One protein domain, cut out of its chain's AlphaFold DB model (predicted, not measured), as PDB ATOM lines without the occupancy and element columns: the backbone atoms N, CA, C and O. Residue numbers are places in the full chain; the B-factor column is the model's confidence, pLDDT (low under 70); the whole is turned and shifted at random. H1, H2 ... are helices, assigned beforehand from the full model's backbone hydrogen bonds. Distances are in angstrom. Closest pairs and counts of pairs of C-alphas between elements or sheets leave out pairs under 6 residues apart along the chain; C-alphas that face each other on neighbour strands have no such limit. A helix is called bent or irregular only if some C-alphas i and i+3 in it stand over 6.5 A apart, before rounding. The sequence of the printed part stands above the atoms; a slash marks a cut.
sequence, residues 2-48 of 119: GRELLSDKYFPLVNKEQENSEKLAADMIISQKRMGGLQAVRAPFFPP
ATOM      1  N   GLY A   2     152.661 133.150 115.501       79.62
ATOM      2  CA  GLY A   2     153.542 132.234 116.226       79.62
ATOM      3  C   GLY A   2     154.307 131.283 115.301       79.62
ATOM      4  O   GLY A   2     153.864 130.962 114.194       79.62
ATOM      5  N   ARG A   3     155.498 130.852 115.738       78.25
ATOM      6  CA  ARG A   3     156.368 129.950 114.960       78.25
ATOM      7  C   ARG A   3     155.715 128.590 114.712       78.25
ATOM      8  O   ARG A   3     155.852 128.064 113.612       78.25
ATOM      9  N   GLU A   4     155.039 128.066 115.727       79.94
ATOM     10  CA  GLU A   4     154.417 126.738 115.745       79.94
ATOM     11  C   GLU A   4     153.322 126.620 114.677       79.94
ATOM     12  O   GLU A   4     153.430 125.785 113.789       79.94
ATOM     13  N   LEU A   5     152.401 127.589 114.615       80.31
ATOM     14  CA  LEU A   5     151.294 127.601 113.646       80.31
ATOM     15  C   LEU A   5     151.732 127.563 112.173       80.31
ATOM     16  O   LEU A   5     151.066 126.967 111.327       80.31
ATOM     17  N   LEU A   6     152.836 128.235 111.827       77.50
ATOM     18  CA  LEU A   6     153.367 128.180 110.459       77.50
ATOM     19  C   LEU A   6     153.996 126.824 110.166       77.50
ATOM     20  O   LEU A   6     153.803 126.296 109.072       77.50
ATOM     21  N   SER A   7     154.740 126.274 111.123       76.50
ATOM     22  CA  SER A   7     155.325 124.946 110.978       76.50
ATOM     23  C   SER A   7     154.239 123.885 110.799       76.50
ATOM     24  O   SER A   7     154.319 123.133 109.833       76.50
ATOM     25  N   ASP A   8     153.187 123.894 111.620       76.44
ATOM     26  CA  ASP A   8     152.099 122.907 111.558       76.44
ATOM     27  C   ASP A   8     151.357 122.923 110.219       76.44
ATOM     28  O   ASP A   8     150.985 121.878 109.693       76.44
ATOM     29  N   LYS A   9     151.196 124.103 109.605       79.50
ATOM     30  CA  LYS A   9     150.593 124.213 108.270       79.50
ATOM     31  C   LYS A   9     151.488 123.624 107.174       79.50
ATOM     32  O   LYS A   9     150.992 122.954 106.270       79.50
ATOM     33  N   TYR A  10     152.782 123.951 107.179       77.25
ATOM     34  CA  TYR A  10     153.683 123.579 106.080       77.25
ATOM     35  C   TYR A  10     154.249 122.163 106.218       77.25
ATOM     36  O   TYR A  10     154.601 121.554 105.209       77.25
ATOM     37  N   PHE A  11     154.309 121.612 107.429       77.06
ATOM     38  CA  PHE A  11     154.919 120.310 107.685       77.06
ATOM     39  C   PHE A  11     154.237 119.148 106.933       77.06
ATOM     40  O   PHE A  11     154.949 118.388 106.271       77.06
ATOM     41  N   PRO A  12     152.893 119.036 106.882       79.12
ATOM     42  CA  PRO A  12     152.221 118.011 106.078       79.12
ATOM     43  C   PRO A  12     152.436 118.145 104.562       79.12
ATOM     44  O   PRO A  12     152.254 117.171 103.833       79.12
ATOM     45  N   LEU A  13     152.790 119.339 104.066       76.62
ATOM     46  CA  LEU A  13     153.083 119.565 102.645       76.62
ATOM     47  C   LEU A  13     154.481 119.061 102.266       76.62
ATOM     48  O   LEU A  13     154.667 118.578 101.152       76.62
ATOM     49  N   VAL A  14     155.435 119.143 103.195       76.19
ATOM     50  CA  VAL A  14     156.814 118.662 103.013       76.19
ATOM     51  C   VAL A  14     156.922 117.155 103.244       76.19
ATOM     52  O   VAL A  14     157.692 116.486 102.565       76.19
ATOM     53  N   ASN A  15     156.142 116.596 104.173       76.75
ATOM     54  CA  ASN A  15     156.245 115.195 104.590       76.75
ATOM     55  C   ASN A  15     155.584 114.190 103.614       76.75
ATOM     56  O   ASN A  15     154.983 113.205 104.039       76.75
ATOM     57  N   LYS A  16     155.644 114.449 102.303       78.62
ATOM     58  CA  LYS A  16     155.122 113.563 101.252       78.62
ATOM     59  C   LYS A  16     156.224 113.252 100.247       78.62
ATOM     60  O   LYS A  16     156.943 114.158  99.826       78.62
ATOM     61  N   GLU A  17     156.325 111.998  99.814       73.94
ATOM     62  CA  GLU A  17     157.147 111.662  98.651       73.94
ATOM     63  C   GLU A  17     156.500 112.236  97.388       73.94
ATOM     64  O   GLU A  17     155.330 111.991  97.099       73.94
ATOM     65  N   GLN A  18     157.260 113.061  96.671       77.38
ATOM     66  CA  GLN A  18     156.812 113.794  95.491       77.38
ATOM     67  C   GLN A  18     157.895 113.748  94.408       77.38
ATOM     68  O   GLN A  18     159.093 113.675  94.713       77.38
ATOM     69  N   GLU A  19     157.468 113.814  93.148       82.25
ATOM     70  CA  GLU A  19     158.350 113.974  91.991       82.25
ATOM     71  C   GLU A  19     159.152 115.286  92.076       82.25
ATOM     72  O   GLU A  19     158.762 116.243  92.748       82.25
ATOM     73  N   ASN A  20     160.294 115.353  91.386       75.38
ATOM     74  CA  ASN A  20     161.226 116.481  91.506       75.38
ATOM     75  C   ASN A  20     160.615 117.836  91.092       75.38
ATOM     76  O   ASN A  20     160.984 118.862  91.660       75.38
ATOM     77  N   SER A  21     159.670 117.858  90.146       78.94
ATOM     78  CA  SER A  21     158.948 119.078  89.746       78.94
ATOM     79  C   SER A  21     158.015 119.595  90.845       78.94
ATOM     80  O   SER A  21     157.986 120.793  91.121       78.94
ATOM     81  N   GLU A  22     157.299 118.689  91.507       78.62
ATOM     82  CA  GLU A  22     156.370 119.011  92.594       78.62
ATOM     83  C   GLU A  22     157.121 119.459  93.853       78.62
ATOM     84  O   GLU A  22     156.713 120.412  94.514       78.62
ATOM     85  N   LYS A  23     158.296 118.872  94.120       77.62
ATOM     86  CA  LYS A  23     159.203 119.344  95.179       77.62
ATOM     87  C   LYS A  23     159.638 120.796  94.966       77.62
ATOM     88  O   LYS A  23     159.555 121.595  95.893       77.62
ATOM     89  N   LEU A  24     160.031 121.166  93.742       78.31
ATOM     90  CA  LEU A  24     160.408 122.548  93.420       78.31
ATOM     91  C   LEU A  24     159.232 123.526  93.590       78.31
ATOM     92  O   LEU A  24     159.418 124.643  94.082       78.31
ATOM     93  N   ALA A  25     158.019 123.113  93.216       76.00
ATOM     94  CA  ALA A  25     156.813 123.911  93.429       76.00
ATOM     95  C   ALA A  25     156.487 124.068  94.927       76.00
ATOM     96  O   ALA A  25     156.177 125.173  95.382       76.00
ATOM     97  N   ALA A  26     156.615 122.994  95.710       74.25
ATOM     98  CA  ALA A  26     156.410 123.008  97.156       74.25
ATOM     99  C   ALA A  26     157.404 123.941  97.867       74.25
ATOM    100  O   ALA A  26     156.991 124.779  98.676       74.25
ATOM    101  N   ASP A  27     158.687 123.878  97.508       73.50
ATOM    102  CA  ASP A  27     159.726 124.761  98.048       73.50
ATOM    103  C   ASP A  27     159.436 126.238  97.735       73.50
ATOM    104  O   ASP A  27     159.571 127.113  98.601       73.50
ATOM    105  N   MET A  28     158.941 126.531  96.526       77.75
ATOM    106  CA  MET A  28     158.531 127.883  96.147       77.75
ATOM    107  C   MET A  28     157.351 128.383  96.996       77.75
ATOM    108  O   MET A  28     157.382 129.519  97.475       77.75
ATOM    109  N   ILE A  29     156.345 127.547  97.259       77.12
ATOM    110  CA  ILE A  29     155.185 127.898  98.098       77.12
ATOM    111  C   ILE A  29     155.603 128.168  99.551       77.12
ATOM    112  O   ILE A  29     155.134 129.131 100.172       77.12
ATOM    113  N   ILE A  30     156.507 127.354 100.099       76.38
ATOM    114  CA  ILE A  30     157.018 127.508 101.468       76.38
ATOM    115  C   ILE A  30     157.825 128.800 101.598       76.38
ATOM    116  O   ILE A  30     157.674 129.526 102.586       76.38
ATOM    117  N   SER A  31     158.640 129.125 100.590       73.31
ATOM    118  CA  SER A  31     159.458 130.342 100.585       73.31
ATOM    119  C   SER A  31     158.614 131.617 100.693       73.31
ATOM    120  O   SER A  31     158.991 132.555 101.400       73.31
ATOM    121  N   GLN A  32     157.425 131.621 100.077       75.00
ATOM    122  CA  GLN A  32     156.515 132.765 100.085       75.00
ATOM    123  C   GLN A  32     155.815 132.966 101.436       75.00
ATOM    124  O   GLN A  32     155.374 134.076 101.720       75.00
ATOM    125  N   LYS A  33     155.710 131.930 102.286       77.75
ATOM    126  CA  LYS A  33     155.079 131.991 103.623       77.75
ATOM    127  C   LYS A  33     153.697 132.667 103.619       77.75
ATOM    128  O   LYS A  33     153.399 133.508 104.464       77.75
ATOM    129  N   ARG A  34     152.842 132.333 102.647       79.75
ATOM    130  CA  ARG A  34     151.480 132.885 102.559       79.75
ATOM    131  C   ARG A  34     150.465 132.101 103.392       79.75
ATOM    132  O   ARG A  34     150.402 130.867 103.333       79.75
ATOM    133  N   MET A  35     149.604 132.814 104.115       81.25
ATOM    134  CA  MET A  35     148.460 132.264 104.852       81.25
ATOM    135  C   MET A  35     147.184 133.023 104.487       81.25
ATOM    136  O   MET A  35     147.172 134.246 104.514       81.25
ATOM    137  N   GLY A  36     146.125 132.298 104.105       79.75
ATOM    138  CA  GLY A  36     144.851 132.913 103.706       79.75
ATOM    139  C   GLY A  36     144.967 133.897 102.534       79.75
ATOM    140  O   GLY A  36     144.229 134.870 102.487       79.75
ATOM    141  N   GLY A  37     145.937 133.700 101.631       82.06
ATOM    142  CA  GLY A  37     146.220 134.627 100.524       82.06
ATOM    143  C   GLY A  37     147.057 135.858 100.900       82.06
ATOM    144  O   GLY A  37     147.489 136.582 100.008       82.06
ATOM    145  N   LEU A  38     147.358 136.063 102.186       85.00
ATOM    146  CA  LEU A  38     148.146 137.187 102.695       85.00
ATOM    147  C   LEU A  38     149.580 136.772 103.051       85.00
ATOM    148  O   LEU A  38     149.865 135.606 103.337       85.00
ATOM    149  N   GLN A  39     150.495 137.743 103.040       85.81
ATOM    150  CA  GLN A  39     151.887 137.549 103.441       85.81
ATOM    151  C   GLN A  39     151.976 137.369 104.962       85.81
ATOM    152  O   GLN A  39     151.611 138.274 105.710       85.81
ATOM    153  N   ALA A  40     152.495 136.232 105.436       85.94
ATOM    154  CA  ALA A  40     152.712 136.027 106.864       85.94
ATOM    155  C   ALA A  40     154.121 136.477 107.274       85.94
ATOM    156  O   ALA A  40     155.124 136.110 106.653       85.94
ATOM    157  N   VAL A  41     154.196 137.239 108.365       86.75
ATOM    158  CA  VAL A  41     155.451 137.662 108.999       86.75
ATOM    159  C   VAL A  41     155.591 136.982 110.361       86.75
ATOM    160  O   VAL A  41     154.615 136.779 111.094       86.75
ATOM    161  N   ARG A  42     156.831 136.605 110.692       83.69
ATOM    162  CA  ARG A  42     157.203 136.019 111.983       83.69
ATOM    163  C   ARG A  42     158.002 137.026 112.793       83.69
ATOM    164  O   ARG A  42     159.038 137.483 112.324       83.69
ATOM    165  N   ALA A  43     157.537 137.301 114.006       85.94
ATOM    166  CA  ALA A  43     158.289 138.035 115.013       85.94
ATOM    167  C   ALA A  43     158.854 137.037 116.042       85.94
ATOM    168  O   ALA A  43     158.156 136.078 116.397       85.94
ATOM    169  N   PRO A  44     160.108 137.204 116.499       87.38
ATOM    170  CA  PRO A  44     160.652 136.386 117.578       87.38
ATOM    171  C   PRO A  44     159.857 136.616 118.872       87.38
ATOM    172  O   PRO A  44     159.306 137.693 119.077       87.38
ATOM    173  N   PHE A  45     159.785 135.593 119.728       88.31
ATOM    174  CA  PHE A  45     159.056 135.613 121.011       88.31
ATOM    175  C   PHE A  45     157.539 135.878 120.923       88.31
ATOM    176  O   PHE A  45     156.890 136.061 121.948       88.31
ATOM    177  N   PHE A  46     156.950 135.850 119.724       89.62
ATOM    178  CA  PHE A  46     155.500 135.948 119.558       89.62
ATOM    179  C   PHE A  46     154.795 134.695 120.122       89.62
ATOM    180  O   PHE A  46     155.307 133.590 119.895       89.62
ATOM    181  N   PRO A  47     153.630 134.825 120.794       89.00
ATOM    182  CA  PRO A  47     152.930 133.686 121.380       89.00
ATOM    183  C   PRO A  47     152.675 132.563 120.357       89.00
ATOM    184  O   PRO A  47     152.264 132.844 119.225       89.00
ATOM    185  N   PRO A  48     152.943 131.295 120.717       86.06
ATOM    186  CA  PRO A  48     152.951 130.190 119.761       86.06
ATOM    187  C   PRO A  48     151.579 129.930 119.135       86.06
ATOM    188  O   PRO A  48     151.501 129.745 117.926       86.06
TER     189      PRO A  48
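What this domain is: This is residues 2 to 48 of the 119 residues of the protein "P2 family phage major capsid protein" of Escherichia coli (UniProt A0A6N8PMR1). Two helices, H2 and H1, lie side by side and run opposite ways, with few contacts between them, and the stretch of residues 33 to 48, without a named element, runs from the end of H2 back to the beginning of H1. The whole is a long, loose loop of chain whose two printed ends nearly meet. The printed part has 47 residues, with two named helices in the order H1, H2 and no named strand; the class is all helix. It is loose, with a radius of gyration of the C-alphas of 12.0 A, and elongated, spanning 36 by 19 by 16 A.

How they stand to each other: H2, residues 20 to 32, is the longest helix, and H1, residues 3 to 14, only just touches it, with 3 pairs of C-alphas within 8 A. The closest C-alphas of the two are those of Tyr 10 and Ile 30, 6.9 A apart. H1 touches H2 with residues 10 to 14 alone, and H2 touches H1 with residues 26 to 30 alone. Their lines stand at a shallow tilt of 15 degrees, opposite ways, with centres 14.0 A apart. A tight link of 5 residues joins them as a helical hairpin. Every O i to N i+4 pair is within hydrogen-bond range in H2; in H1, 6 of 8 are. Beyond H2, residues 34 to 35 pair with residues 38 to 39, antiparallel.

Where its parts are: H2 measures 19.0 A from C-alpha 20 at (161.226, 116.481, 91.506) to C-alpha 32 at (156.515, 132.765, 100.085). H1 begins at C-alpha 3, (156.368, 129.950, 114.960), and measures 16.4 A to C-alpha 14. It is irregular, but only just: C-alphas 9 and 12 are 6.8 A apart.

The domain as a whole: The two C-alphas farthest apart are those of Glu 19 and Phe 45, 36.2 A, while those of Gly 2 and Pro 48 are 4.1 A apart. The printed part has no cut. The mean pLDDT of the printed part is 79.8, and no printed residue is under 70.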